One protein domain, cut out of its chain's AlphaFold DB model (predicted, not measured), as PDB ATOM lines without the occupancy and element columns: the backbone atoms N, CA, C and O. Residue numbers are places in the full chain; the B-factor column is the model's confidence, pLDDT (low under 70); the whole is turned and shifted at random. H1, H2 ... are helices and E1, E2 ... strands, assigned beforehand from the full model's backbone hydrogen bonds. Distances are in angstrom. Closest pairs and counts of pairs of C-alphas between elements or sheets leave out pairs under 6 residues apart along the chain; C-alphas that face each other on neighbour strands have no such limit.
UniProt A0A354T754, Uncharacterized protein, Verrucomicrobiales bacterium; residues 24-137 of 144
ATOM      1  N   ALA A  24     133.156 197.441 230.516       69.94
ATOM      2  CA  ALA A  24     134.484 197.806 230.040       69.94
ATOM      3  C   ALA A  24     135.593 197.211 230.918       69.94
ATOM      4  O   ALA A  24     136.628 196.778 230.403       69.94
ATOM      5  N   PHE A  25     135.389 197.174 232.235       70.62
ATOM      6  CA  PHE A  25     136.386 196.702 233.197       70.62
ATOM      7  C   PHE A  25     136.269 195.219 233.555       70.62
ATOM      8  O   PHE A  25     137.212 194.669 234.130       70.62
ATOM      9  N   THR A  26     135.200 194.546 233.127       75.31
ATOM     10  CA  THR A  26     135.116 193.083 233.152       75.31
ATOM     11  C   THR A  26     136.324 192.498 232.415       75.31
ATOM     12  O   THR A  26     136.720 192.971 231.343       75.31
ATOM     13  N   LEU A  27     136.972 191.503 233.026       63.75
ATOM     14  CA  LEU A  27     138.138 190.825 232.462       63.75
ATOM     15  C   LEU A  27     137.718 190.046 231.213       63.75
ATOM     16  O   LEU A  27     137.327 188.887 231.278       63.75
ATOM     17  N   LYS A  28     137.805 190.696 230.057       68.12
ATOM     18  CA  LYS A  28     137.770 190.032 228.759       68.12
ATOM     19  C   LYS A  28     139.209 189.681 228.412       68.12
ATOM     20  O   LYS A  28     140.049 190.567 228.373       68.12
ATOM     21  N   VAL A  29     139.515 188.406 228.214       75.19
ATOM     22  CA  VAL A  29     140.833 187.981 227.734       75.19
ATOM     23  C   VAL A  29     140.737 187.811 226.228       75.19
ATOM     24  O   VAL A  29     139.917 187.032 225.746       75.19
ATOM     25  N   LEU A  30     141.546 188.556 225.476       88.06
ATOM     26  CA  LEU A  30     141.601 188.425 224.025       88.06
ATOM     27  C   LEU A  30     142.868 187.668 223.639       88.06
ATOM     28  O   LEU A  30     143.934 187.943 224.170       88.06
ATOM     29  N   GLN A  31     142.762 186.717 222.716       91.88
ATOM     30  CA  GLN A  31     143.903 185.940 222.237       91.88
ATOM     31  C   GLN A  31     144.159 186.196 220.752       91.88
ATOM     32  O   GLN A  31     143.224 186.265 219.940       91.88
ATOM     33  N   VAL A  32     145.437 186.322 220.405       93.25
ATOM     34  CA  VAL A  32     145.933 186.422 219.025       93.25
ATOM     35  C   VAL A  32     147.091 185.464 218.801       93.25
ATOM     36  O   VAL A  32     147.752 185.060 219.754       93.25
ATOM     37  N   SER A  33     147.340 185.106 217.543       94.25
ATOM     38  CA  SER A  33     148.519 184.325 217.178       94.25
ATOM     39  C   SER A  33     149.749 185.225 217.085       94.25
ATOM     40  O   SER A  33     149.670 186.337 216.564       94.25
ATOM     41  N   TYR A  34     150.897 184.720 217.528       94.38
ATOM     42  CA  TYR A  34     152.208 185.339 217.339       94.38
ATOM     43  C   TYR A  34     152.469 185.654 215.855       94.38
ATOM     44  O   TYR A  34     152.927 186.744 215.520       94.38
ATOM     45  N   ASP A  35     152.083 184.741 214.958       94.25
ATOM     46  CA  ASP A  35     152.307 184.856 213.508       94.25
ATOM     47  C   ASP A  35     151.403 185.902 212.827       94.25
ATOM     48  O   ASP A  35     151.635 186.283 211.674       94.25
ATOM     49  N   ASP A  36     150.379 186.386 213.534       95.12
ATOM     50  CA  ASP A  36     149.505 187.464 213.067       95.12
ATOM     51  C   ASP A  36     150.035 188.851 213.458       95.12
ATOM     52  O   ASP A  36     149.480 189.859 213.025       95.12
ATOM     53  N   LEU A  37     151.098 188.926 214.269       93.38
ATOM     54  CA  LEU A  37     151.694 190.184 214.735       93.38
ATOM     55  C   LEU A  37     152.828 190.689 213.834       93.38
ATOM     56  O   LEU A  37     153.246 191.845 213.954       93.38
ATOM     57  N   GLY A  38     153.313 189.844 212.926       93.25
ATOM     58  CA  GLY A  38     154.366 190.161 211.970       93.25
ATOM     59  C   GLY A  38     155.437 189.071 211.883       93.25
ATOM     60  O   GLY A  38     155.326 188.035 212.537       93.25
ATOM     61  N   PRO A  39     156.486 189.296 211.074       92.88
ATOM     62  CA  PRO A  39     157.639 188.406 211.005       92.88
ATOM     63  C   PRO A  39     158.325 188.283 212.367       92.88
ATOM     64  O   PRO A  39     158.420 189.269 213.099       92.88
ATOM     65  N   GLU A  40     158.875 187.106 212.674       91.38
ATOM     66  CA  GLU A  40     159.489 186.834 213.979       91.38
ATOM     67  C   GLU A  40     160.539 187.885 214.362       91.38
ATOM     68  O   GLU A  40     160.464 188.439 215.454       91.38
ATOM     69  N   ALA A  41     161.422 188.267 213.436       91.00
ATOM     70  CA  ALA A  41     162.444 189.293 213.663       91.00
ATOM     71  C   ALA A  41     161.883 190.648 214.149       91.00
ATOM     72  O   ALA A  41     162.580 191.407 214.817       91.00
ATOM     73  N   MET A  42     160.624 190.958 213.834       90.81
ATOM     74  CA  MET A  42     159.956 192.202 214.230       90.81
ATOM     75  C   MET A  42     159.157 192.064 215.531       90.81
ATOM     76  O   MET A  42     158.846 193.069 216.169       90.81
ATOM     77  N   VAL A  43     158.807 190.837 215.915       91.19
ATOM     78  CA  VAL A  43     157.974 190.534 217.086       91.19
ATOM     79  C   VAL A  43     158.828 190.138 218.298       91.19
ATOM     80  O   VAL A  43     158.484 190.508 219.421       91.19
ATOM     81  N   VAL A  44     159.979 189.488 218.077       90.31
ATOM     82  CA  VAL A  44     160.918 189.039 219.127       90.31
ATOM     83  C   VAL A  44     161.270 190.132 220.136       90.31
ATOM     84  O   VAL A  44     161.206 189.848 221.332       90.31
ATOM     85  N   PRO A  45     161.577 191.380 219.730       86.56
ATOM     86  CA  PRO A  45     161.920 192.425 220.694       86.56
ATOM     87  C   PRO A  45     160.785 192.772 221.668       86.56
ATOM     88  O   PRO A  45     161.048 193.325 222.729       86.56
ATOM     89  N   ALA A  46     159.530 192.488 221.303       84.50
ATOM     90  CA  ALA A  46     158.359 192.815 222.110       84.50
ATOM     91  C   ALA A  46     157.821 191.620 222.912       84.50
ATOM     92  O   ALA A  46     157.291 191.820 223.999       84.50
ATOM     93  N   LEU A  47     157.906 190.398 222.375       85.94
ATOM     94  CA  LEU A  47     157.247 189.214 222.952       85.94
ATOM     95  C   LEU A  47     158.192 188.044 223.240       85.94
ATOM     96  O   LEU A  47     157.746 187.012 223.752       85.94
ATOM     97  N   GLY A  48     159.478 188.196 222.927       87.31
ATOM     98  CA  GLY A  48     160.437 187.102 222.932       87.31
ATOM     99  C   GLY A  48     160.249 186.149 221.742       87.31
ATOM    100  O   GLY A  48     159.428 186.401 220.862       87.31
ATOM    101  N   PRO A  49     161.025 185.054 221.683       89.25
ATOM    102  CA  PRO A  49     161.013 184.099 220.572       89.25
ATOM    103  C   PRO A  49     159.652 183.427 220.345       89.25
ATOM    104  O   PRO A  49     158.885 183.195 221.291       89.25
ATOM    105  N   ARG A  50     159.389 183.031 219.086       88.69
ATOM    106  CA  ARG A  50     158.117 182.441 218.620       88.69
ATOM    107  C   ARG A  50     157.676 181.200 219.392       88.69
ATOM    108  O   ARG A  50     156.473 180.958 219.462       88.69
ATOM    109  N   GLY A  51     158.590 180.488 220.059       85.69
ATOM    110  CA  GLY A  51     158.286 179.366 220.961       85.69
ATOM    111  C   GLY A  51     157.443 178.256 220.313       85.69
ATOM    112  O   GLY A  51     157.300 178.202 219.095       85.69
ATOM    113  N   LYS A  52     156.902 177.340 221.133       87.31
ATOM    114  CA  LYS A  52     155.990 176.271 220.667       87.31
ATOM    115  C   LYS A  52     154.520 176.687 220.714       87.31
ATOM    116  O   LYS A  52     153.769 176.368 219.800       87.31
ATOM    117  N   ASP A  53     154.122 177.384 221.774       88.81
ATOM    118  CA  ASP A  53     152.793 177.984 221.880       88.81
ATOM    119  C   ASP A  53     152.795 179.318 221.136       88.81
ATOM    120  O   ASP A  53     153.630 180.172 221.414       88.81
ATOM    121  N   LEU A  54     151.885 179.490 220.179       91.94
ATOM    122  CA  LEU A  54     151.747 180.721 219.398       91.94
ATOM    123  C   LEU A  54     150.738 181.688 220.017       91.94
ATOM    124  O   LEU A  54     150.597 182.807 219.533       91.94
ATOM    125  N   THR A  55     150.049 181.283 221.076       93.06
ATOM    126  CA  THR A  55     148.990 182.070 221.698       93.06
ATOM    127  C   THR A  55     149.582 183.249 222.454       93.06
ATOM    128  O   THR A  55     150.439 183.098 223.324       93.06
ATOM    129  N   ILE A  56     149.104 184.447 222.132       91.94
ATOM    130  CA  ILE A  56     149.430 185.684 222.835       91.94
ATOM    131  C   ILE A  56     148.184 186.175 223.542       91.94
ATOM    132  O   ILE A  56     147.155 186.447 222.918       91.94
ATOM    133  N   THR A  57     148.299 186.304 224.857       90.38
ATOM    134  CA  THR A  57     147.239 186.812 225.713       90.38
ATOM    135  C   THR A  57     147.291 188.331 225.713       90.38
ATOM    136  O   THR A  57     148.242 188.948 226.195       90.38
ATOM    137  N   VAL A  58     146.251 188.948 225.164       89.25
ATOM    138  CA  VAL A  58     146.074 190.392 225.103       89.25
ATOM    139  C   VAL A  58     145.241 190.851 226.290       89.25
ATOM    140  O   VAL A  58     144.104 190.420 226.494       89.25
ATOM    141  N   HIS A  59     145.801 191.772 227.063       84.50
ATOM    142  CA  HIS A  59     145.197 192.258 228.294       84.50
ATOM    143  C   HIS A  59     145.085 193.783 228.306       84.50
ATOM    144  O   HIS A  59     145.762 194.505 227.567       84.50
ATOM    145  N   HIS A  60     144.205 194.264 229.175       77.12
ATOM    146  CA  HIS A  60     144.131 195.660 229.560       77.12
ATOM    147  C   HIS A  60     144.934 195.889 230.838       77.12
ATOM    148  O   HIS A  60     144.788 195.132 231.795       77.12
ATOM    149  N   GLY A  61     145.709 196.966 230.898       68.06
ATOM    150  CA  GLY A  61     146.460 197.319 232.096       68.06
ATOM    151  C   GLY A  61     147.483 198.405 231.821       68.06
ATOM    152  O   GLY A  61     147.560 198.914 230.701       68.06
ATOM    153  N   ALA A  62     148.269 198.739 232.841       59.78
ATOM    154  CA  ALA A  62     149.490 199.494 232.630       59.78
ATOM    155  C   ALA A  62     150.426 198.693 231.716       59.78
ATOM    156  O   ALA A  62     150.446 197.460 231.739       59.78
ATOM    157  N   THR A  63     151.179 199.406 230.890       55.72
ATOM    158  CA  THR A  63     152.348 198.853 230.214       55.72
ATOM    159  C   THR A  63     153.316 198.385 231.301       55.72
ATOM    160  O   THR A  63     153.857 199.224 232.018       55.72
ATOM    161  N   ASP A  64     153.478 197.072 231.477       56.09
ATOM    162  CA  ASP A  64     154.529 196.547 232.350       56.09
ATOM    163  C   ASP A  64     155.881 196.939 231.731       56.09
ATOM    164  O   ASP A  64     156.057 196.861 230.510       56.09
ATOM    165  N   ALA A  65     156.803 197.436 232.557       55.12
ATOM    166  CA  ALA A  65     158.158 197.747 232.106       55.12
ATOM    167  C   ALA A  65     158.893 196.459 231.711       55.12
ATOM    168  O   ALA A  65     159.750 196.471 230.828       55.12
ATOM    169  N   GLU A  66     158.499 195.343 232.322       54.91
ATOM    170  CA  GLU A  66     158.957 194.015 231.963       54.91
ATOM    171  C   GLU A  66     157.968 193.396 230.973       54.91
ATOM    172  O   GLU A  66     156.840 193.031 231.309       54.91
ATOM    173  N   ALA A  67     158.390 193.275 229.713       58.06
ATOM    174  CA  ALA A  67     157.648 192.516 228.719       58.06
ATOM    175  C   ALA A  67     157.579 191.051 229.168       58.06
ATOM    176  O   ALA A  67     158.534 190.287 229.028       58.06
ATOM    177  N   ARG A  68     156.442 190.650 229.737       67.38
ATOM    178  CA  ARG A  68     156.218 189.253 230.096       67.38
ATOM    179  C   ARG A  68     156.033 188.440 228.816       67.38
ATOM    180  O   ARG A  68     155.203 188.813 227.981       67.38
ATOM    181  N   PRO A  69     156.743 187.309 228.658       70.56
ATOM    182  CA  PRO A  69     156.534 186.436 227.515       70.56
ATOM    183  C   PRO A  69     155.046 186.106 227.372       70.56
ATOM    184  O   PRO A  69     154.391 185.748 228.349       70.56
ATOM    185  N   ARG A  70     154.505 186.233 226.156       79.06
ATOM    186  CA  ARG A  70     153.105 185.886 225.817       79.06
ATOM    187  C   ARG A  70     152.005 186.748 226.430       79.06
ATOM    188  O   ARG A  70     150.831 186.457 226.196       79.06
ATOM    189  N   LEU A  71     152.348 187.825 227.127       83.75
ATOM    190  CA  LEU A  71     151.389 188.812 227.609       83.75
ATOM    191  C   LEU A  71     151.610 190.128 226.874       83.75
ATOM    192  O   LEU A  71     152.631 190.786 227.029       83.75
ATOM    193  N   LEU A  72     150.624 190.521 226.076       86.44
ATOM    194  CA  LEU A  72     150.671 191.742 225.286       86.44
ATOM    195  C   LEU A  72     149.662 192.738 225.837       86.44
ATOM    196  O   LEU A  72     148.462 192.463 225.884       86.44
ATOM    197  N   ASN A  73     150.123 193.912 226.252       86.56
ATOM    198  CA  ASN A  73     149.197 194.999 226.534       86.56
ATOM    199  C   ASN A  73     148.487 195.390 225.230       86.56
ATOM    200  O   ASN A  73     149.139 195.549 224.197       86.56
ATOM    201  N   VAL A  74     147.165 195.577 225.253       87.19
ATOM    202  CA  VAL A  74     146.403 195.901 224.033       87.19
ATOM    203  C   VAL A  74     146.936 197.151 223.321       87.19
ATOM    204  O   VAL A  74     147.002 197.175 222.093       87.19
ATOM    205  N   HIS A  75     147.377 198.168 224.065       85.44
ATOM    206  CA  HIS A  75     147.932 199.384 223.484       85.44
ATOM    207  C   HIS A  75     149.288 199.119 222.818       85.44
ATOM    208  O   HIS A  75     149.484 199.500 221.663       85.44
ATOM    209  N   GLN A  76     150.188 198.395 223.497       86.38
ATOM    210  CA  GLN A  76     151.451 197.941 222.900       86.38
ATOM    211  C   GLN A  76     151.200 197.106 221.639       86.38
ATOM    212  O   GLN A  76     151.882 197.301 220.640       86.38
ATOM    213  N   GLY A  77     150.193 196.228 221.650       89.69
ATOM    214  CA  GLY A  77     149.834 195.403 220.499       89.69
ATOM    215  C   GLY A  77     149.370 196.216 219.296       89.69
ATOM    216  O   GLY A  77     149.808 195.959 218.176       89.69
ATOM    217  N   LEU A  78     148.549 197.249 219.511       91.88
ATOM    218  CA  LEU A  78     148.139 198.166 218.442       91.88
ATOM    219  C   LEU A  78     149.331 198.942 217.860       91.88
ATOM    220  O   LEU A  78     149.415 199.110 216.641       91.88
ATOM    221  N   LEU A  79     150.256 199.403 218.708       90.62
ATOM    222  CA  LEU A  79     151.476 200.086 218.265       90.62
ATOM    223  C   LEU A  79     152.411 199.145 217.500       90.62
ATOM    224  O   LEU A  79     152.908 199.524 216.439       90.62
ATOM    225  N   LEU A  80     152.599 197.920 217.998       90.62
ATOM    226  CA  LEU A  80     153.401 196.877 217.362       90.62
ATOM    227  C   LEU A  80     152.857 196.551 215.971       90.62
ATOM    228  O   LEU A  80     153.597 196.629 214.996       90.62
ATOM    229  N   LEU A  81     151.554 196.283 215.855       93.69
ATOM    230  CA  LEU A  81     150.903 196.005 214.573       93.69
ATOM    231  C   LEU A  81     151.039 197.176 213.598       93.69
ATOM    232  O   LEU A  81     151.360 196.971 212.429       93.69
ATOM    233  N   ARG A  82     150.845 198.417 214.063       93.12
ATOM    234  CA  ARG A  82     150.991 199.611 213.216       93.12
ATOM    235  C   ARG A  82     152.428 199.789 212.731       93.12
ATOM    236  O   ARG A  82     152.631 200.105 211.559       93.12
ATOM    237  N   LYS A  83     153.411 199.600 213.616       92.69
ATOM    238  CA  LYS A  83     154.839 199.650 213.284       92.69
ATOM    239  C   LYS A  83     155.177 198.563 212.267       92.69
ATOM    240  O   LYS A  83     155.672 198.876 211.190       92.69
ATOM    241  N   ASN A  84     154.826 197.315 212.565       93.31
ATOM    242  CA  ASN A  84     155.170 196.167 211.736       93.31
ATOM    243  C   ASN A  84     154.515 196.241 210.358       93.31
ATOM    244  O   ASN A  84     155.186 196.048 209.349       93.31
ATOM    245  N   HIS A  85     153.241 196.626 210.291       92.88
ATOM    246  CA  HIS A  85     152.535 196.807 209.026       92.88
ATOM    247  C   HIS A  85     153.144 197.916 208.148       92.88
ATOM    248  O   HIS A  85     153.123 197.803 206.924       92.88
ATOM    249  N   ARG A  86     153.687 198.989 208.742       91.62
ATOM    250  CA  ARG A  86     154.373 200.069 208.001       91.62
ATOM    251  C   ARG A  86     155.764 199.671 207.530       91.62
ATOM    252  O   ARG A  86     156.165 200.068 206.444       91.62
ATOM    253  N   SER A  87     156.488 198.922 208.353       91.44
ATOM    254  CA  SER A  87     157.853 198.492 208.058       91.44
ATOM    255  C   SER A  87     157.915 197.297 207.100       91.44
ATOM    256  O   SER A  87     158.964 197.057 206.512       91.44
ATOM    257  N   LEU A  88     156.819 196.553 206.923       91.31
ATOM    258  CA  LEU A  88     156.767 195.421 206.001       91.31
ATOM    259  C   LEU A  88     156.608 195.900 204.538       91.31
ATOM    260  O   LEU A  88     155.618 196.578 204.232       91.31
ATOM    261  N   PRO A  89     157.515 195.527 203.610       91.81
ATOM    262  CA  PRO A  89     157.416 195.921 202.205       91.81
ATOM    263  C   PRO A  89     156.094 195.469 201.559       91.81
ATOM    264  O   PRO A  89     155.664 194.335 201.806       91.81
ATOM    265  N   PRO A  90     155.433 196.313 200.743       89.50
ATOM    266  CA  PRO A  90     154.227 195.941 200.004       89.50
ATOM    267  C   PRO A  90     154.604 195.069 198.801       89.50
ATOM    268  O   PRO A  90     154.780 195.558 197.689       89.50
ATOM    269  N   THR A  91     154.785 193.773 199.044       93.31
ATOM    270  CA  THR A  91     155.046 192.770 198.008       93.31
ATOM    271  C   THR A  91     153.948 191.707 198.029       93.31
ATOM    272  O   THR A  91     153.416 191.423 199.105       93.31
ATOM    273  N   PRO A  92     153.660 191.037 196.894       92.44
ATOM    274  CA  PRO A  92     152.650 189.974 196.844       92.44
ATOM    275  C   PRO A  92     152.884 188.852 197.865       92.44
ATOM    276  O   PRO A  92     151.942 188.292 198.419       92.44
ATOM    277  N   ALA A  93     154.151 188.557 198.179       89.06
ATOM    278  CA  ALA A  93     154.527 187.579 199.200       89.06
ATOM    279  C   ALA A  93     154.104 187.997 200.625       89.06
ATOM    280  O   ALA A  93     153.816 187.149 201.468       89.06
ATOM    281  N   ASN A  94     154.046 189.303 200.893       93.88
ATOM    282  CA  ASN A  94     153.712 189.865 202.198       93.88
ATOM    283  C   ASN A  94     152.222 190.184 202.358       93.88
ATOM    284  O   ASN A  94     151.769 190.363 203.490       93.88
ATOM    285  N   ASP A  95     151.444 190.243 201.276       93.69
ATOM    286  CA  ASP A  95     150.042 190.678 201.313       93.69
ATOM    287  C   ASP A  95     149.183 189.829 202.254       93.69
ATOM    288  O   ASP A  95     148.417 190.368 203.055       93.69
ATOM    289  N   ALA A  96     149.376 188.508 202.247       94.00
ATOM    290  CA  ALA A  96     148.672 187.613 203.161       94.00
ATOM    291  C   ALA A  96     148.979 187.933 204.637       94.00
ATOM    292  O   ALA A  96     148.074 187.962 205.472       94.00
ATOM    293  N   LEU A  97     150.244 188.212 204.972       94.50
ATOM    294  CA  LEU A  97     150.643 188.598 206.328       94.50
ATOM    295  C   LEU A  97     150.098 189.982 206.699       94.50
ATOM    296  O   LEU A  97     149.594 190.164 207.805       94.50
ATOM    297  N   ARG A  98     150.121 190.947 205.773       93.94
ATOM    298  CA  ARG A  98     149.530 192.279 205.980       93.94
ATOM    299  C   ARG A  98     148.039 192.194 206.278       93.94
ATOM    300  O   ARG A  98     147.572 192.850 207.206       93.94
ATOM    301  N   GLN A  99     147.308 191.347 205.555       94.69
ATOM    302  CA  GLN A  99     145.891 191.102 205.814       94.69
ATOM    303  C   GLN A  99     145.655 190.480 207.196       94.69
ATOM    304  O   GLN A  99     144.749 190.918 207.905       94.69
ATOM    305  N   ARG A 100     146.469 189.501 207.616       95.12
ATOM    306  CA  ARG A 100     146.370 188.927 208.971       95.12
ATOM    307  C   ARG A 100     146.667 189.960 210.058       95.12
ATOM    308  O   ARG A 100     145.872 190.084 210.984       95.12
ATOM    309  N   MET A 101     147.707 190.780 209.889       95.00
ATOM    310  CA  MET A 101     148.007 191.896 210.797       95.00
ATOM    311  C   MET A 101     146.853 192.905 210.870       95.00
ATOM    312  O   MET A 101     146.482 193.347 211.956       95.00
ATOM    313  N   ALA A 102     146.233 193.246 209.736       93.44
ATOM    314  CA  ALA A 102     145.074 194.137 209.703       93.44
ATOM    315  C   ALA A 102     143.855 193.533 210.427       93.44
ATOM    316  O   ALA A 102     143.163 194.240 211.160       93.44
ATOM    317  N   ARG A 103     143.623 192.221 210.285       94.56
ATOM    318  CA  ARG A 103     142.577 191.491 211.025       94.56
ATOM    319  C   ARG A 103     142.872 191.419 212.524       94.56
ATOM    320  O   ARG A 103     141.961 191.574 213.332       94.56
ATOM    321  N   ALA A 104     144.127 191.214 212.920       93.88
ATOM    322  CA  ALA A 104     144.520 191.283 214.324       93.88
ATOM    323  C   ALA A 104     144.249 192.690 214.881       93.88
ATOM    324  O   ALA A 104     143.608 192.832 215.921       93.88
ATOM    325  N   TYR A 105     144.627 193.736 214.141       93.31
ATOM    326  CA  TYR A 105     144.371 195.122 214.528       93.31
ATOM    327  C   TYR A 105     142.873 195.403 214.699       93.31
ATOM    328  O   TYR A 105     142.468 195.967 215.717       93.31
ATOM    329  N   SER A 106     142.033 194.973 213.752       92.62
ATOM    330  CA  SER A 106     140.583 195.193 213.817       92.62
ATOM    331  C   SER A 106     139.900 194.431 214.955       92.62
ATOM    332  O   SER A 106     138.856 194.873 215.424       92.62
ATOM    333  N   ARG A 107     140.490 193.335 215.449       91.38
ATOM    334  CA  ARG A 107     140.035 192.632 216.662       91.38
ATOM    335  C   ARG A 107     140.490 193.329 217.945       91.38
ATOM    336  O   ARG A 107     139.720 193.420 218.899       91.38
ATOM    337  N   LEU A 108     141.724 193.835 217.975       89.88
ATOM    338  CA  LEU A 108     142.301 194.511 219.144       89.88
ATOM    339  C   LEU A 108     141.698 195.900 219.367       89.88
ATOM    340  O   LEU A 108     141.571 196.344 220.507       89.88
ATOM    341  N   TYR A 109     141.343 196.601 218.292       89.75
ATOM    342  CA  TYR A 109     140.915 197.990 218.376       89.75
ATOM    343  C   TYR A 109     139.590 198.186 219.135       89.75
ATOM    344  O   TYR A 109     139.578 199.024 220.036       89.75
ATOM    345  N   PRO A 110     138.502 197.429 218.875       86.69
ATOM    346  CA  PRO A 110     137.280 197.510 219.672       86.69
ATOM    347  C   PRO A 110     137.539 197.189 221.141       86.69
ATOM    348  O   PRO A 110     137.068 197.913 222.009       86.69
ATOM    349  N   TYR A 111     138.358 196.165 221.405       84.75
ATOM    350  CA  TYR A 111     138.756 195.776 222.755       84.75
ATOM    351  C   TYR A 111     139.431 196.948 223.486       84.75
ATOM    352  O   TYR A 111     138.942 197.375 224.527       84.75
ATOM    353  N   TYR A 112     140.455 197.578 222.893       85.19
ATOM    354  CA  TYR A 112     141.071 198.812 223.410       85.19
ATOM    355  C   TYR A 112     140.064 199.959 223.594       85.19
ATOM    356  O   TYR A 112     140.045 200.623 224.635       85.19
ATOM    357  N   ARG A 113     139.231 200.193 222.574       84.56
ATOM    358  CA  ARG A 113     138.301 201.318 222.508       84.56
ATOM    359  C   ARG A 113     137.258 201.264 223.619       84.56
ATOM    360  O   ARG A 113     136.999 202.305 224.207       84.56
ATOM    361  N   THR A 114     136.726 200.090 223.964       81.06
ATOM    362  CA  THR A 114     135.712 199.953 225.024       81.06
ATOM    363  C   THR A 114     136.180 200.554 226.353       81.06
ATOM    364  O   THR A 114     135.459 201.355 226.947       81.06
ATOM    365  N   ARG A 115     137.408 200.256 226.805       77.69
ATOM    366  CA  ARG A 115     137.945 200.855 228.043       77.69
ATOM    367  C   ARG A 115     138.294 202.325 227.896       77.69
ATOM    368  O   ARG A 115     138.061 203.094 228.825       77.69
ATOM    369  N   ARG A 116     138.838 202.728 226.746       77.56
ATOM    370  CA  ARG A 116     139.141 204.137 226.479       77.56
ATOM    371  C   ARG A 116     137.875 204.990 226.552       77.56
ATOM    372  O   ARG A 116     137.873 205.994 227.256       77.56
ATOM    373  N   ASP A 117     136.815 204.579 225.865       79.50
ATOM    374  CA  ASP A 117     135.555 205.318 225.801       79.50
ATOM    375  C   ASP A 117     134.877 205.348 227.186       79.50
ATOM    376  O   ASP A 117     134.415 206.407 227.605       79.50
ATOM    377  N   ALA A 118     134.932 204.253 227.959       74.56
ATOM    378  CA  ALA A 118     134.442 204.226 229.342       74.56
ATOM    379  C   ALA A 118     135.203 205.193 230.268       74.56
ATOM    380  O   ALA A 118     134.592 205.890 231.077       74.56
ATOM    381  N   VAL A 119     136.530 205.290 230.136       73.69
ATOM    382  CA  VAL A 119     137.341 206.245 230.911       73.69
ATOM    383  C   VAL A 119     137.080 207.687 230.487       73.69
ATOM    384  O   VAL A 119     136.977 208.563 231.341       73.69
ATOM    385  N   LEU A 120     136.976 207.953 229.184       73.69
ATOM    386  CA  LEU A 120     136.718 209.301 228.674       73.69
ATOM    387  C   LEU A 120     135.297 209.785 228.990       73.69
ATOM    388  O   LEU A 120     135.122 210.977 229.225       73.69
ATOM    389  N   GLY A 121     134.319 208.878 229.016       71.56
ATOM    390  CA  GLY A 121     132.928 209.158 229.376       71.56
ATOM    391  C   GLY A 121     132.658 209.204 230.884       71.56
ATOM    392  O   GLY A 121     131.553 209.558 231.287       71.56
ATOM    393  N   SER A 122     133.640 208.864 231.726       65.44
ATOM    394  CA  SER A 122     133.501 208.935 233.183       65.44
ATOM    395  C   SER A 122     133.687 210.375 233.682       65.44
ATOM    396  O   SER A 122     134.666 211.027 233.300       65.44
ATOM    397  N   PRO A 123     132.811 210.885 234.572       63.25
ATOM    398  CA  PRO A 123     133.038 212.160 235.242       63.25
ATOM    399  C   PRO A 123     134.387 212.151 235.983       63.25
ATOM    400  O   PRO A 123     134.746 211.127 236.569       63.25
ATOM    401  N   PRO A 124     135.124 213.275 236.032       58.72
ATOM    402  CA  PRO A 124     136.486 213.329 236.581       58.72
ATOM    403  C   PRO A 124     136.591 212.963 238.075       58.72
ATOM    404  O   PRO A 124     137.693 212.738 238.567       58.72
ATOM    405  N   PHE A 125     135.458 212.876 238.782       58.84
ATOM    406  CA  PHE A 125     135.358 212.562 240.211       58.84
ATOM    407  C   PHE A 125     134.972 211.100 240.509       58.84
ATOM    408  O   PHE A 125     134.994 210.692 241.668       58.84
ATOM    409  N   PHE A 126     134.608 210.299 239.496       45.66
ATOM    410  CA  PHE A 126     134.260 208.887 239.681       45.66
ATOM    411  C   PHE A 126     135.500 207.992 239.551       45.66
ATOM    412  O   PHE A 126     136.081 207.840 238.476       45.66
ATOM    413  N   GLY A 127     135.893 207.377 240.672       49.78
ATOM    414  CA  GLY A 127     137.051 206.485 240.756       49.78
ATOM    415  C   GLY A 127     138.379 207.213 240.545       49.78
ATOM    416  O   GLY A 127     138.433 208.432 240.418       49.78
ATOM    417  N   ARG A 128     139.489 206.468 240.492       52.38
ATOM    418  CA  ARG A 128     140.833 206.990 240.176       52.38
ATOM    419  C   ARG A 128     140.936 207.512 238.721       52.38
ATOM    420  O   ARG A 128     141.922 207.225 238.052       52.38
ATOM    421  N   GLY A 129     139.941 208.234 238.195       50.41
ATOM    422  CA  GLY A 129     139.766 208.587 236.781       50.41
ATOM    423  C   GLY A 129     140.975 209.280 236.155       50.41
ATOM    424  O   GLY A 129     141.352 208.946 235.036       50.41
ATOM    425  N   ASN A 130     141.666 210.147 236.903       50.59
ATOM    426  CA  ASN A 130     142.914 210.767 236.441       50.59
ATOM    427  C   ASN A 130     144.117 209.803 236.437       50.59
ATOM    428  O   ASN A 130     144.909 209.833 235.498       50.59
ATOM    429  N   MET A 131     144.247 208.904 237.422       51.38
ATOM    430  CA  MET A 131     145.340 207.911 237.432       51.38
ATOM    431  C   MET A 131     145.100 206.779 236.422       51.38
ATOM    432  O   MET A 131     146.038 206.319 235.775       51.38
ATOM    433  N   MET A 132     143.847 206.353 236.232       54.47
ATOM    434  CA  MET A 132     143.473 205.348 235.234       54.47
ATOM    435  C   MET A 132     143.595 205.875 233.803       54.47
ATOM    436  O   MET A 132     143.977 205.108 232.920       54.47
ATOM    437  N   ARG A 133     143.366 207.179 233.570       55.19
ATOM    438  CA  ARG A 133     143.678 207.829 232.284       55.19
ATOM    439  C   ARG A 133     145.140 207.630 231.898       55.19
ATOM    440  O   ARG A 133     145.400 207.215 230.776       55.19
ATOM    441  N   MET A 134     146.068 207.858 232.829       51.09
ATOM    442  CA  MET A 134     147.509 207.701 232.585       51.09
ATOM    443  C   MET A 134     147.931 206.238 232.375       51.09
ATOM    444  O   MET A 134     148.856 205.974 231.615       51.09
ATOM    445  N   GLN A 135     147.246 205.276 233.002       53.31
ATOM    446  CA  GLN A 135     147.537 203.845 232.828       53.31
ATOM    447  C   GLN A 135     146.966 203.254 231.529       53.31
ATOM    448  O   GLN A 135     147.556 202.332 230.973       53.31
ATOM    449  N   LEU A 136     145.829 203.761 231.041       55.22
ATOM    450  CA  LEU A 136     145.176 203.291 229.806       55.22
ATOM    451  C   LEU A 136     145.585 204.089 228.561       55.22
ATOM    452  O   LEU A 136     145.407 203.627 227.431       55.22
ATOM    453  N   MET A 137     146.126 205.287 228.763       56.38
ATOM    454  CA  MET A 137     146.677 206.152 227.732       56.38
ATOM    455  C   MET A 137     148.080 206.568 228.187       56.38
ATOM    456  O   MET A 137     148.231 207.661 228.740       56.38
TER     457      MET A 137
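AT A GLANCE: This is residues 24 to 137 of the 144 residues of an uncharacterized protein of Verrucomicrobiales bacterium (UniProt A0A354T754). One long helix, H3, makes the length of this domain; H2 folds back beside it, and a small sheet of E1, E2 and E3 covers one side of the pair. Short H4 folds back along the last residues of H3, and short H1 sits beside the end of H2. The 114 printed residues run E1, H1, E2, E3, H2, H3, H4, mostly helix, with a mixed sheet in the order E1, E2, E3. The whole is compact, radius of gyration of the C-alphas 15.2 A, spanning 51 by 25 by 20 A.

IN THESE COORDINATES: Find C-alpha 30 at (141.601, 188.425, 224.025), where E1, residues 30 to 33, begins. H1 is residues 40 to 47, E2 55 to 59, E3 71 to 73 and H2 74 to 87, 19.8 A long. From C-alpha 92 at (152.650, 189.974, 196.844), H3 runs 40.5 A to residue 120, with a kink of 30 degrees near residue 111. H4 is residues 129 to 136.

HOW THE PARTS SIT: Look first at E2: E1 is its antiparallel neighbour, with N 58 and O 30 2.7 A apart, and E3 its parallel one, with N 72 and O 57 2.9 A apart. H2 and H3 are on the same face, two layers, helices on one face of a sheet. H3 runs along the strands, 14 degrees from E1 on the local plane; H2 stands up from the sheet at 47 degrees. The helical hairpin H2 and H3 touches, closest at C-alphas 74 and 112, 6.1 A. Residues 115 to 120 of H3 touch H4, closest at C-alphas 119 and 133, 6.7 A. H1 only just touches H2, with 3 pairs of C-alphas within 8 A, closest at 42 and 84, 6.7 A. Every O i to N i+4 pair is within hydrogen-bond range in H2, against 2 of 4 in H1, 20 of 25 in H3 and 3 of 4 in H4.

THE WHOLE: The printed part has no cut; the link E2 to E3 is long, and residues 121 to 126 stand free. Read the B-factor column for pLDDT under 70 at residues 24, 27 to 28, 61 to 68 and 122 to 137.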